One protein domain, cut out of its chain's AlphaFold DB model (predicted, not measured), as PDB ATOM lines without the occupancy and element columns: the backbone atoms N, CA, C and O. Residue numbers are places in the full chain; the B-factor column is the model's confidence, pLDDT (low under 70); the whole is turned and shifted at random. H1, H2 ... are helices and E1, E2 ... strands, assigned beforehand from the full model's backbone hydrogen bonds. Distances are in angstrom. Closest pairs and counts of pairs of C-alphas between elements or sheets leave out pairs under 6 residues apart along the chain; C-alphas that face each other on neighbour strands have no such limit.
ATOM      1  N   GLU A 107     111.828 138.541 180.248       89.81
ATOM      2  CA  GLU A 107     112.076 139.369 179.069       89.81
ATOM      3  C   GLU A 107     113.106 140.454 179.400       89.81
ATOM      4  O   GLU A 107     114.125 140.573 178.713       89.81
ATOM      5  N   LYS A 108     112.899 141.173 180.510       91.06
ATOM      6  CA  LYS A 108     113.832 142.185 181.020       91.06
ATOM      7  C   LYS A 108     115.188 141.578 181.388       91.06
ATOM      8  O   LYS A 108     116.220 142.132 181.007       91.06
ATOM      9  N   LEU A 109     115.208 140.422 182.055       92.25
ATOM     10  CA  LEU A 109     116.448 139.709 182.383       92.25
ATOM     11  C   LEU A 109     117.210 139.275 181.122       92.25
ATOM     12  O   LEU A 109     118.424 139.465 181.044       92.25
ATOM     13  N   ALA A 110     116.518 138.722 180.122       92.75
ATOM     14  CA  ALA A 110     117.131 138.292 178.868       92.75
ATOM     15  C   ALA A 110     117.717 139.477 178.089       92.75
ATOM     16  O   ALA A 110     118.841 139.400 177.579       92.75
ATOM     17  N   LEU A 111     116.994 140.599 178.039       94.69
ATOM     18  CA  LEU A 111     117.474 141.848 177.455       94.69
ATOM     19  C   LEU A 111     118.734 142.350 178.167       94.69
ATOM     20  O   LEU A 111     119.748 142.584 177.501       94.69
ATOM     21  N   ALA A 112     118.709 142.424 179.498       93.75
ATOM     22  CA  ALA A 112     119.860 142.822 180.302       93.75
ATOM     23  C   ALA A 112     121.059 141.878 180.105       93.75
ATOM     24  O   ALA A 112     122.180 142.344 179.904       93.75
ATOM     25  N   ALA A 113     120.841 140.560 180.045       93.50
ATOM     26  CA  ALA A 113     121.885 139.570 179.767       93.50
ATOM     27  C   ALA A 113     122.491 139.715 178.362       93.50
ATOM     28  O   ALA A 113     123.710 139.600 178.186       93.50
ATOM     29  N   SER A 114     121.669 139.998 177.351       95.12
ATOM     30  CA  SER A 114     122.150 140.234 175.985       95.12
ATOM     31  C   SER A 114     122.979 141.520 175.884       95.12
ATOM     32  O   SER A 114     124.044 141.520 175.258       95.12
ATOM     33  N   LYS A 115     122.568 142.587 176.583       94.44
ATOM     34  CA  LYS A 115     123.313 143.848 176.682       94.44
ATOM     35  C   LYS A 115     124.627 143.664 177.434       94.44
ATOM     36  O   LYS A 115     125.668 144.100 176.948       94.44
ATOM     37  N   HIS A 116     124.600 142.954 178.559       93.44
ATOM     38  CA  HIS A 116     125.786 142.571 179.321       93.44
ATOM     39  C   HIS A 116     126.820 141.852 178.441       93.44
ATOM     40  O   HIS A 116     127.997 142.209 178.418       93.44
ATOM     41  N   THR A 117     126.355 140.871 177.661       91.62
ATOM     42  CA  THR A 117     127.180 140.087 176.731       91.62
ATOM     43  C   THR A 117     127.815 140.968 175.652       91.62
ATOM     44  O   THR A 117     128.994 140.804 175.340       91.62
ATOM     45  N   ALA A 118     127.068 141.934 175.106       91.25
ATOM     46  CA  ALA A 118     127.604 142.890 174.139       91.25
ATOM     47  C   ALA A 118     128.656 143.823 174.771       91.25
ATOM     48  O   ALA A 118     129.729 144.022 174.196       91.25
ATOM     49  N   LEU A 119     128.375 144.373 175.956       90.31
ATOM     50  CA  LEU A 119     129.229 145.350 176.642       90.31
ATOM     51  C   LEU A 119     130.582 144.771 177.057       90.31
ATOM     52  O   LEU A 119     131.614 145.380 176.775       90.31
ATOM     53  N   LEU A 120     130.578 143.596 177.691       85.56
ATOM     54  CA  LEU A 120     131.792 142.962 178.212       85.56
ATOM     55  C   LEU A 120     132.644 142.271 177.143       85.56
ATOM     56  O   LEU A 120     133.706 141.733 177.452       85.56
ATOM     57  N   SER A 121     132.201 142.266 175.887       83.56
ATOM     58  CA  SER A 121     132.985 141.680 174.809       83.56
ATOM     59  C   SER A 121     134.232 142.516 174.496       83.56
ATOM     60  O   SER A 121     134.160 143.720 174.228       83.56
ATOM     61  N   ASP A 122     135.391 141.862 174.492       81.19
ATOM     62  CA  ASP A 122     136.674 142.463 174.112       81.19
ATOM     63  C   ASP A 122     136.932 142.246 172.612       81.19
ATOM     64  O   ASP A 122     137.806 141.485 172.200       81.19
ATOM     65  N   ILE A 123     136.060 142.826 171.780       85.12
ATOM     66  CA  ILE A 123     136.123 142.709 170.320       85.12
ATOM     67  C   ILE A 123     136.223 144.097 169.692       85.12
ATOM     68  O   ILE A 123     135.411 144.981 169.974       85.12
ATOM     69  N   ASP A 124     137.200 144.253 168.801       80.19
ATOM     70  CA  ASP A 124     137.416 145.461 168.007       80.19
ATOM     71  C   ASP A 124     136.523 145.437 166.753       80.19
ATOM     72  O   ASP A 124     136.888 144.917 165.698       80.19
ATOM     73  N   SER A 125     135.288 145.915 166.910       86.31
ATOM     74  CA  SER A 125     134.286 146.045 165.845       86.31
ATOM     75  C   SER A 125     133.427 147.282 166.097       86.31
ATOM     76  O   SER A 125     133.105 147.580 167.245       86.31
ATOM     77  N   LYS A 126     132.997 147.985 165.037       89.19
ATOM     78  CA  LYS A 126     132.111 149.161 165.163       89.19
ATOM     79  C   LYS A 126     130.776 148.817 165.808       89.19
ATOM     80  O   LYS A 126     130.261 149.589 166.619       89.19
ATOM     81  N   ILE A 127     130.214 147.675 165.423       92.62
ATOM     82  CA  ILE A 127     128.950 147.175 165.950       92.62
ATOM     83  C   ILE A 127     129.179 145.804 166.573       92.62
ATOM     84  O   ILE A 127     129.859 144.949 165.996       92.62
ATOM     85  N   ILE A 128     128.591 145.605 167.746       93.56
ATOM     86  CA  ILE A 128     128.593 144.342 168.473       93.56
ATOM     87  C   ILE A 128     127.150 143.907 168.683       93.56
ATOM     88  O   ILE A 128     126.327 144.682 169.161       93.56
ATOM     89  N   ILE A 129     126.849 142.661 168.343       95.12
ATOM     90  CA  ILE A 129     125.572 142.021 168.635       95.12
ATOM     91  C   ILE A 129     125.805 141.014 169.756       95.12
ATOM     92  O   ILE A 129     126.433 139.982 169.532       95.12
ATOM     93  N   GLY A 130     125.311 141.304 170.955       94.12
ATOM     94  CA  GLY A 130     125.249 140.325 172.038       94.12
ATOM     95  C   GLY A 130     123.967 139.523 171.906       94.12
ATOM     96  O   GLY A 130     122.893 140.093 172.064       94.12
ATOM     97  N   ILE A 131     124.064 138.232 171.602       94.50
ATOM     98  CA  ILE A 131     122.928 137.312 171.511       94.50
ATOM     99  C   ILE A 131     122.979 136.371 172.705       94.50
ATOM    100  O   ILE A 131     124.007 135.746 172.966       94.50
ATOM    101  N   VAL A 132     121.857 136.252 173.407       92.12
ATOM    102  CA  VAL A 132     121.685 135.325 174.518       92.12
ATOM    103  C   VAL A 132     120.523 134.390 174.231       92.12
ATOM    104  O   VAL A 132     119.397 134.834 174.009       92.12
ATOM    105  N   LYS A 133     120.785 133.082 174.275       88.12
ATOM    106  CA  LYS A 133     119.736 132.091 174.516       88.12
ATOM    107  C   LYS A 133     119.502 132.046 176.022       88.12
ATOM    108  O   LYS A 133     120.326 131.494 176.750       88.12
ATOM    109  N   PHE A 134     118.449 132.719 176.474       84.38
ATOM    110  CA  PHE A 134     118.187 132.916 177.896       84.38
ATOM    111  C   PHE A 134     117.483 131.707 178.500       84.38
ATOM    112  O   PHE A 134     117.865 131.260 179.564       84.38
ATOM    113  N   SER A 135     116.511 131.125 177.802       76.81
ATOM    114  CA  SER A 135     115.894 129.853 178.194       76.81
ATOM    115  C   SER A 135     115.747 128.930 176.985       76.81
ATOM    116  O   SER A 135     116.236 129.221 175.888       76.81
ATOM    117  N   SER A 136     115.075 127.793 177.163       68.44
ATOM    118  CA  SER A 136     114.794 126.859 176.071       68.44
ATOM    119  C   SER A 136     113.983 127.493 174.925       68.44
ATOM    120  O   SER A 136     114.175 127.104 173.770       68.44
ATOM    121  N   PHE A 137     113.160 128.506 175.220       76.62
ATOM    122  CA  PHE A 137     112.270 129.181 174.267       76.62
ATOM    123  C   PHE A 137     112.443 130.706 174.193       76.62
ATOM    124  O   PHE A 137     111.759 131.347 173.397       76.62
ATOM    125  N   LEU A 138     113.323 131.303 175.002       86.00
ATOM    126  CA  LEU A 138     113.539 132.750 175.034       86.00
ATOM    127  C   LEU A 138     114.938 133.105 174.535       86.00
ATOM    128  O   LEU A 138     115.943 132.748 175.153       86.00
ATOM    129  N   TYR A 139     114.990 133.867 173.448       91.62
ATOM    130  CA  TYR A 139     116.212 134.470 172.933       91.62
ATOM    131  C   TYR A 139     116.123 135.988 173.035       91.62
ATOM    132  O   TYR A 139     115.070 136.578 172.798       91.62
ATOM    133  N   ALA A 140     117.251 136.622 173.329       95.94
ATOM    134  CA  ALA A 140     117.388 138.067 173.317       95.94
ATOM    135  C   ALA A 140     118.651 138.477 172.564       95.94
ATOM    136  O   ALA A 140     119.658 137.767 172.570       95.94
ATOM    137  N   ALA A 141     118.609 139.635 171.919       97.00
ATOM    138  CA  ALA A 141     119.768 140.241 171.298       97.00
ATOM    139  C   ALA A 141     119.819 141.737 171.597       97.00
ATOM    140  O   ALA A 141     118.805 142.426 171.509       97.00
ATOM    141  N   THR A 142     121.013 142.245 171.885       96.38
ATOM    142  CA  THR A 142     121.290 143.679 171.968       96.38
ATOM    143  C   THR A 142     122.322 144.047 170.919       96.38
ATOM    144  O   THR A 142     123.421 143.490 170.887       96.38
ATOM    145  N   ILE A 143     121.963 144.998 170.064       95.25
ATOM    146  CA  ILE A 143     122.848 145.575 169.061       95.25
ATOM    147  C   ILE A 143     123.425 146.856 169.644       95.25
ATOM    148  O   ILE A 143     122.689 147.769 170.009       95.25
ATOM    149  N   LEU A 144     124.745 146.926 169.715       93.12
ATOM    150  CA  LEU A 144     125.473 147.971 170.409       93.12
ATOM    151  C   LEU A 144     126.484 148.628 169.474       93.12
ATOM    152  O   LEU A 144     127.251 147.949 168.785       93.12
ATOM    153  N   ARG A 145     126.518 149.960 169.482       91.12
ATOM    154  CA  ARG A 145     127.616 150.721 168.887       91.12
ATOM    155  C   ARG A 145     128.781 150.734 169.870       91.12
ATOM    156  O   ARG A 145     128.638 151.191 170.999       91.12
ATOM    157  N   LYS A 146     129.938 150.213 169.458       86.75
ATOM    158  CA  LYS A 146     131.078 150.022 170.368       86.75
ATOM    159  C   LYS A 146     131.724 151.334 170.811       86.75
ATOM    160  O   LYS A 146     132.200 151.400 171.935       86.75
ATOM    161  N   GLU A 147     131.708 152.358 169.954       85.19
ATOM    162  CA  GLU A 147     132.365 153.656 170.194       85.19
ATOM    163  C   GLU A 147     131.908 154.337 171.491       85.19
ATOM    164  O   GLU A 147     132.730 154.864 172.235       85.19
ATOM    165  N   ASP A 148     130.608 154.301 171.774       84.50
ATOM    166  CA  ASP A 148     129.987 154.956 172.927       84.50
ATOM    167  C   ASP A 148     129.148 154.000 173.776       84.50
ATOM    168  O   ASP A 148     128.436 154.422 174.685       84.50
ATOM    169  N   THR A 149     129.232 152.699 173.496       85.25
ATOM    170  CA  THR A 149     128.465 151.640 174.165       85.25
ATOM    171  C   THR A 149     126.947 151.823 174.109       85.25
ATOM    172  O   THR A 149     126.208 151.265 174.921       85.25
ATOM    173  N   PHE A 150     126.464 152.588 173.130       88.44
ATOM    174  CA  PHE A 150     125.057 152.933 173.019       88.44
ATOM    175  C   PHE A 150     124.250 151.778 172.396       88.44
ATOM    176  O   PHE A 150     124.632 151.272 171.330       88.44
ATOM    177  N   PRO A 151     123.146 151.332 173.028       89.62
ATOM    178  CA  PRO A 151     122.274 150.317 172.454       89.62
ATOM    179  C   PRO A 151     121.488 150.921 171.286       89.62
ATOM    180  O   PRO A 151     120.734 151.873 171.450       89.62
ATOM    181  N   LEU A 152     121.664 150.361 170.093       92.62
ATOM    182  CA  LEU A 152     120.950 150.793 168.890       92.62
ATOM    183  C   LEU A 152     119.553 150.170 168.811       92.62
ATOM    184  O   LEU A 152     118.603 150.775 168.326       92.62
ATOM    185  N   MET A 153     119.443 148.918 169.245       94.62
ATOM    186  CA  MET A 153     118.215 148.138 169.168       94.62
ATOM    187  C   MET A 153     118.342 146.922 170.073       94.62
ATOM    188  O   MET A 153     119.430 146.347 170.206       94.62
ATOM    189  N   GLN A 154     117.223 146.503 170.649       96.19
ATOM    190  CA  GLN A 154     117.127 145.227 171.341       96.19
ATOM    191  C   GLN A 154     115.978 144.403 170.776       96.19
ATOM    192  O   GLN A 154     114.994 144.941 170.277       96.19
ATOM    193  N   ILE A 155     116.130 143.087 170.797       96.88
ATOM    194  CA  ILE A 155     115.208 142.161 170.147       96.88
ATOM    195  C   ILE A 155     114.975 140.994 171.086       96.88
ATOM    196  O   ILE A 155     115.930 140.449 171.634       96.88
ATOM    197  N   VAL A 156     113.720 140.584 171.218       95.94
ATOM    198  CA  VAL A 156     113.317 139.381 171.943       95.94
ATOM    199  C   VAL A 156     112.567 138.463 170.990       95.94
ATOM    200  O   VAL A 156     111.687 138.908 170.256       95.94
ATOM    201  N   LEU A 157     112.914 137.180 171.012       93.25
ATOM    202  CA  LEU A 157     112.203 136.125 170.303       93.25
ATOM    203  C   LEU A 157     111.741 135.065 171.303       93.25
ATOM    204  O   LEU A 157     112.568 134.397 171.928       93.25
ATOM    205  N   LYS A 158     110.422 134.895 171.410       85.44
ATOM    206  CA  LYS A 158     109.770 133.842 172.195       85.44
ATOM    207  C   LYS A 158     109.269 132.742 171.263       85.44
ATOM    208  O   LYS A 158     108.511 133.017 170.335       85.44
ATOM    209  N   THR A 159     109.698 131.502 171.482       78.19
ATOM    210  CA  THR A 159     109.356 130.328 170.652       78.19
ATOM    211  C   THR A 159     108.481 129.314 171.393       78.19
ATOM    212  O   THR A 159     108.505 128.125 171.093       78.19
ATOM    213  N   ASP A 160     107.744 129.772 172.396       67.81
ATOM    214  CA  ASP A 160     106.820 129.001 173.235       67.81
ATOM    215  C   ASP A 160     105.465 128.711 172.560       67.81
ATOM    216  O   ASP A 160     104.662 127.920 173.057       67.81
ATOM    217  N   SER A 161     105.220 129.310 171.394       65.12
ATOM    218  CA  SER A 161     104.010 129.152 170.585       65.12
ATOM    219  C   SER A 161     104.320 128.652 169.165       65.12
ATOM    220  O   SER A 161     105.447 128.745 168.682       65.12
ATOM    221  N   GLU A 162     103.309 128.109 168.466       64.31
ATOM    222  CA  GLU A 162     103.464 127.512 167.120       64.31
ATOM    223  C   GLU A 162     104.058 128.493 166.090       64.31
ATOM    224  O   GLU A 162     104.800 128.097 165.184       64.31
ATOM    225  N   ILE A 163     103.733 129.781 166.227       74.69
ATOM    226  CA  ILE A 163     104.381 130.866 165.494       74.69
ATOM    227  C   ILE A 163     105.055 131.771 166.530       74.69
ATOM    228  O   ILE A 163     104.323 132.433 167.277       74.69
ATOM    229  N   PRO A 164     106.401 131.821 166.548       82.56
ATOM    230  CA  PRO A 164     107.158 132.618 167.503       82.56
ATOM    231  C   PRO A 164     106.727 134.084 167.544       82.56
ATOM    232  O   PRO A 164     106.388 134.672 166.511       82.56
ATOM    233  N   LEU A 165     106.770 134.673 168.737       87.50
ATOM    234  CA  LEU A 165     106.538 136.094 168.963       87.50
ATOM    235  C   LEU A 165     107.876 136.834 168.948       87.50
ATOM    236  O   LEU A 165     108.780 136.529 169.725       87.50
ATOM    237  N   LEU A 166     107.987 137.820 168.068       92.94
ATOM    238  CA  LEU A 166     109.126 138.714 167.963       92.94
ATOM    239  C   LEU A 166     108.736 140.094 168.498       92.94
ATOM    240  O   LEU A 166     107.752 140.682 168.044       92.94
ATOM    241  N   LYS A 167     109.554 140.633 169.401       96.00
ATOM    242  CA  LYS A 167     109.464 142.010 169.893       96.00
ATOM    243  C   LYS A 167     110.755 142.765 169.597       96.00
ATOM    244  O   LYS A 167     111.846 142.228 169.787       96.00
ATOM    245  N   ILE A 168     110.633 144.003 169.127       95.19
ATOM    246  CA  ILE A 168     111.758 144.890 168.814       95.19
ATOM    247  C   ILE A 168     111.617 146.174 169.626       95.19
ATOM    248  O   ILE A 168     110.583 146.844 169.589       95.19
ATOM    249  N   TYR A 169     112.692 146.529 170.318       95.44
ATOM    250  CA  TYR A 169     112.821 147.723 171.140       95.44
ATOM    251  C   TYR A 169     113.811 148.679 170.486       95.44
ATOM    252  O   TYR A 169     114.855 148.266 169.972       95.44
ATOM    253  N   ASN A 170     113.477 149.965 170.504       91.44
ATOM    254  CA  ASN A 170     114.354 151.009 169.988       91.44
ATOM    255  C   ASN A 170     115.494 151.350 170.965       91.44
ATOM    256  O   ASN A 170     115.619 150.780 172.047       91.44
ATOM    257  N   GLU A 171     116.291 152.343 170.584       86.56
ATOM    258  CA  GLU A 171     117.410 152.908 171.352       86.56
ATOM    259  C   GLU A 171     117.046 153.360 172.778       86.56
ATOM    260  O   GLU A 171     117.894 153.372 173.667       86.56
ATOM    261  N   MET A 172     115.781 153.728 173.008       85.38
ATOM    262  CA  MET A 172     115.267 154.176 174.307       85.38
ATOM    263  C   MET A 172     114.671 153.028 175.137       85.38
ATOM    264  O   MET A 172     114.057 153.283 176.171       85.38
ATOM    265  N   GLY A 173     114.784 151.778 174.672       84.62
ATOM    266  CA  GLY A 173     114.170 150.613 175.312       84.62
ATOM    267  C   GLY A 173     112.647 150.557 175.160       84.62
ATOM    268  O   GLY A 173     111.980 149.826 175.884       84.62
ATOM    269  N   GLN A 174     112.068 151.332 174.238       89.50
ATOM    270  CA  GLN A 174     110.627 151.334 173.996       89.50
ATOM    271  C   GLN A 174     110.275 150.292 172.939       89.50
ATOM    272  O   GLN A 174     110.904 150.253 171.880       89.50
ATOM    273  N   LEU A 175     109.241 149.492 173.207       93.94
ATOM    274  CA  LEU A 175     108.684 148.550 172.241       93.94
ATOM    275  C   LEU A 175     108.166 149.320 171.019       93.94
ATOM    276  O   LEU A 175     107.243 150.128 171.131       93.94
ATOM    277  N   VAL A 176     108.776 149.089 169.857       94.81
ATOM    278  CA  VAL A 176     108.387 149.725 168.587       94.81
ATOM    279  C   VAL A 176     107.682 148.766 167.647       94.81
ATOM    280  O   VAL A 176     106.924 149.208 166.786       94.81
ATOM    281  N   GLU A 177     107.917 147.468 167.808       92.00
ATOM    282  CA  GLU A 177     107.289 146.461 166.974       92.00
ATOM    283  C   GLU A 177     107.070 145.160 167.738       92.00
ATOM    284  O   GLU A 177     107.951 144.688 168.456       92.00
ATOM    285  N   GLU A 178     105.897 144.570 167.536       94.12
ATOM    286  CA  GLU A 178     105.507 143.269 168.063       94.12
ATOM    287  C   GLU A 178     104.756 142.511 166.969       94.12
ATOM    288  O   GLU A 178     103.753 142.992 166.435       94.12
ATOM    289  N   ARG A 179     105.267 141.339 166.583       91.75
ATOM    290  CA  ARG A 179     104.672 140.532 165.514       91.75
ATOM    291  C   ARG A 179     104.986 139.052 165.660       91.75
ATOM    292  O   ARG A 179     105.988 138.667 166.253       91.75
ATOM    293  N   ARG A 180     104.148 138.211 165.052       88.56
ATOM    294  CA  ARG A 180     104.395 136.769 164.948       88.56
ATOM    295  C   ARG A 180     105.096 136.438 163.637       88.56
ATOM    296  O   ARG A 180     104.563 136.728 162.566       88.56
ATOM    297  N   GLU A 181     106.263 135.813 163.717       85.94
ATOM    298  CA  GLU A 181     107.100 135.512 162.554       85.94
ATOM    299  C   GLU A 181     107.869 134.203 162.754       85.94
ATOM    300  O   GLU A 181     108.399 133.931 163.830       85.94
ATOM    301  N   LYS A 182     107.948 133.375 161.706       84.94
ATOM    302  CA  LYS A 182     108.801 132.183 161.725       84.94
ATOM    303  C   LYS A 182     110.236 132.586 161.412       84.94
ATOM    304  O   LYS A 182     110.518 133.038 160.307       84.94
ATOM    305  N   ILE A 183     111.120 132.391 162.384       83.81
ATOM    306  CA  ILE A 183     112.543 132.699 162.268       83.81
ATOM    307  C   ILE A 183     113.326 131.392 162.374       83.81
ATOM    308  O   ILE A 183     113.416 130.805 163.448       83.81
ATOM    309  N   ASP A 184     113.898 130.946 161.255       74.44
ATOM    310  CA  ASP A 184     114.639 129.677 161.192       74.44
ATOM    311  C   ASP A 184     115.983 129.744 161.937       74.44
ATOM    312  O   ASP A 184     116.450 128.759 162.505       74.44
ATOM    313  N   ASN A 185     116.636 130.910 161.916       84.75
ATOM    314  CA  ASN A 185     117.906 131.141 162.593       84.75
ATOM    315  C   ASN A 185     117.947 132.570 163.148       84.75
ATOM    316  O   ASN A 185     118.016 133.540 162.389       84.75
ATOM    317  N   PHE A 186     117.910 132.683 164.477       87.81
ATOM    318  CA  PHE A 186     117.844 133.970 165.167       87.81
ATOM    319  C   PHE A 186     119.100 134.825 164.951       87.81
ATOM    320  O   PHE A 186     118.986 136.024 164.720       87.81
ATOM    321  N   GLU A 187     120.291 134.223 164.930       87.88
ATOM    322  CA  GLU A 187     121.548 134.938 164.680       87.88
ATOM    323  C   GLU A 187     121.564 135.608 163.299       87.88
ATOM    324  O   GLU A 187     121.830 136.806 163.182       87.88
ATOM    325  N   ASN A 188     121.221 134.854 162.252       87.38
ATOM    326  CA  ASN A 188     121.151 135.364 160.885       87.38
ATOM    327  C   ASN A 188     120.086 136.453 160.746       87.38
ATOM    328  O   ASN A 188     120.320 137.451 160.063       87.38
ATOM    329  N   TYR A 189     118.938 136.271 161.403       91.06
ATOM    330  CA  TYR A 189     117.876 137.268 161.436       91.06
ATOM    331  C   TYR A 189     118.381 138.582 162.041       91.06
ATOM    332  O   TYR A 189     118.325 139.614 161.375       91.06
ATOM    333  N   VAL A 190     118.964 138.548 163.243       91.94
ATOM    334  CA  VAL A 190     119.469 139.755 163.916       91.94
ATOM    335  C   VAL A 190     120.588 140.414 163.104       91.94
ATOM    336  O   VAL A 190     120.587 141.633 162.933       91.94
ATOM    337  N   ARG A 191     121.504 139.626 162.525       88.44
ATOM    338  CA  ARG A 191     122.557 140.141 161.637       88.44
ATOM    339  C   ARG A 191     121.988 140.870 160.418       88.44
ATOM    340  O   ARG A 191     122.542 141.885 160.013       88.44
ATOM    341  N   SER A 192     120.891 140.369 159.844       89.38
ATOM    342  CA  SER A 192     120.265 140.955 158.649       89.38
ATOM    343  C   SER A 192     119.638 142.332 158.886       89.38
ATOM    344  O   SER A 192     119.426 143.075 157.931       89.38
ATOM    345  N   LEU A 193     119.381 142.698 160.146       88.50
ATOM    346  CA  LEU A 193     118.830 144.005 160.511       88.50
ATOM    347  C   LEU A 193     119.878 145.126 160.490       88.50
ATOM    348  O   LEU A 193     119.525 146.297 160.627       88.50
ATOM    349  N   ILE A 194     121.161 144.791 160.325       87.38
ATOM    350  CA  ILE A 194     122.264 145.747 160.382       87.38
ATOM    351  C   ILE A 194     122.907 145.882 159.007       87.38
ATOM    352  O   ILE A 194     123.494 144.944 158.474       87.38
ATOM    353  N   ASN A 195     122.884 147.098 158.469       77.38
ATOM    354  CA  ASN A 195     123.590 147.444 157.237       77.38
ATOM    355  C   ASN A 195     125.032 147.892 157.544       77.38
ATOM    356  O   ASN A 195     125.381 149.054 157.340       77.38
ATOM    357  N   SER A 196     125.857 146.991 158.085       76.38
ATOM    358  CA  SER A 196     127.281 147.233 158.354       76.38
ATOM    359  C   SER A 196     128.102 145.976 158.088       76.38
ATOM    360  O   SER A 196     127.717 144.881 158.493       76.38
ATOM    361  N   ASP A 197     129.261 146.147 157.455       76.00
ATOM    362  CA  ASP A 197     130.215 145.060 157.213       76.00
ATOM    363  C   ASP A 197     131.147 144.822 158.420       76.00
ATOM    364  O   ASP A 197     131.742 143.753 158.550       76.00
ATOM    365  N   GLU A 198     131.247 145.793 159.336       84.19
ATOM    366  CA  GLU A 198     132.032 145.711 160.577       84.19
ATOM    367  C   GLU A 198     131.107 145.377 161.755       84.19
ATOM    368  O   GLU A 198     130.723 146.244 162.550       84.19
ATOM    369  N   VAL A 199     130.693 144.110 161.800       88.06
ATOM    370  CA  VAL A 199     129.801 143.550 162.821       88.06
ATOM    371  C   VAL A 199     130.463 142.339 163.464       88.06
ATOM    372  O   VAL A 199     130.853 141.396 162.774       88.06
ATOM    373  N   ALA A 200     130.517 142.337 164.792       90.38
ATOM    374  CA  ALA A 200     130.872 141.175 165.588       90.38
ATOM    375  C   ALA A 200     129.622 140.616 166.266       90.38
ATOM    376  O   ALA A 200     128.814 141.374 166.799       90.38
ATOM    377  N   ILE A 201     129.477 139.294 166.266       89.38
ATOM    378  CA  ILE A 201     128.411 138.605 166.990       89.38
ATOM    379  C   ILE A 201     129.047 137.862 168.155       89.38
ATOM    380  O   ILE A 201     130.005 137.110 167.976       89.38
ATOM    381  N   VAL A 202     128.503 138.086 169.344       88.94
ATOM    382  CA  VAL A 202     128.887 137.409 170.576       88.94
ATOM    383  C   VAL A 202     127.678 136.632 171.042       88.94
ATOM    384  O   VAL A 202     126.688 137.215 171.475       88.94
ATOM    385  N   TYR A 203     127.752 135.315 170.917       86.00
ATOM    386  CA  TYR A 203     126.693 134.419 171.350       86.00
ATOM    387  C   TYR A 203     127.030 133.831 172.717       86.00
ATOM    388  O   TYR A 203     128.144 133.346 172.935       86.00
ATOM    389  N   LYS A 204     126.058 133.855 173.627       81.44
ATOM    390  CA  LYS A 204     126.143 133.226 174.942       81.44
ATOM    391  C   LYS A 204     124.862 132.446 175.224       81.44
ATOM    392  O   LYS A 204     123.771 132.850 174.836       81.44
ATOM    393  N   GLU A 205     124.989 131.331 175.923       73.31
ATOM    394  CA  GLU A 205     123.839 130.618 176.474       73.31
ATOM    395  C   GLU A 205     123.823 130.864 177.979       73.31
ATOM    396  O   GLU A 205     124.804 130.569 178.663       73.31
ATOM    397  N   SER A 206     122.732 131.438 178.485       63.75
ATOM    398  CA  SER A 206     122.479 131.543 179.925       63.75
ATOM    399  C   SER A 206     121.687 130.308 180.342       63.75
ATOM    400  O   SER A 206     120.500 130.387 180.631       63.75
TER     401      SER A 206
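This is residues 107 to 206 of the 414 residues of an uncharacterized protein of Acidianus infernus (UniProt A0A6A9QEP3). A twisted six-stranded sheet has the longer helix, H1, packed on one face and the short helix H2 on the opposite face. The helices cover the side of the sheet with E3, E2, E1 and E6, while edge strand E5 extends beyond them. The printed part has 100 residues, with named elements in the order H1 E1 E2 E3 E4 E5 H2 E6; the mixed sheet runs E5 E4 E3 E2 E1 E6, and the class is mixed, helices and strands. The whole is compact, with a radius of gyration of the C-alphas of 12.5 A, and elongated, spanning 38 by 25 by 23 A.

E1 (residues 127 to 133), E2 (138 to 145), E3 (150 to 158), E4 (165 to 169) and E5 (175 to 180) form a meander, each strand the antiparallel neighbour and hairpin partner of the one before. Within hydrogen-bond range are N 130 and O 142 at 2.9 A, N 141 and O 155 at 2.8 A, N 167 and O 156 at 2.9 A, and N 168 and O 177 at 2.8 A. E6 (199 to 205) is an edge strand parallel to E1, at 18 degrees, with N 131 and O 202 2.8 A apart. H1 (107 to 119) is on the sheet; its closest C-alphas to E1 are those of Ala 118 and Gly 130, 4.1 A apart. H2 (186 to 192) is on the opposite face at a height over the sheet of 8.5 A, along the strands at 15 degrees to E1 on the local plane. In H1 and H2 every O i to N i+4 pair is within hydrogen-bond range.

H1 begins at C-alpha 107 (112.076, 139.369, 179.069) and measures 18.3 A. E1 measures 19.6 A, E2 23.6 A, E3 24.5 A and E6 19.7 A. E6 ends at C-alpha 205 (123.839, 130.618, 176.474).

The farthest C-alphas, of Glu 147 and Glu 162, are 39.1 A apart. The printed part has no cut and no long link. Residues 136, 160 to 162 and 206 have pLDDT under 70.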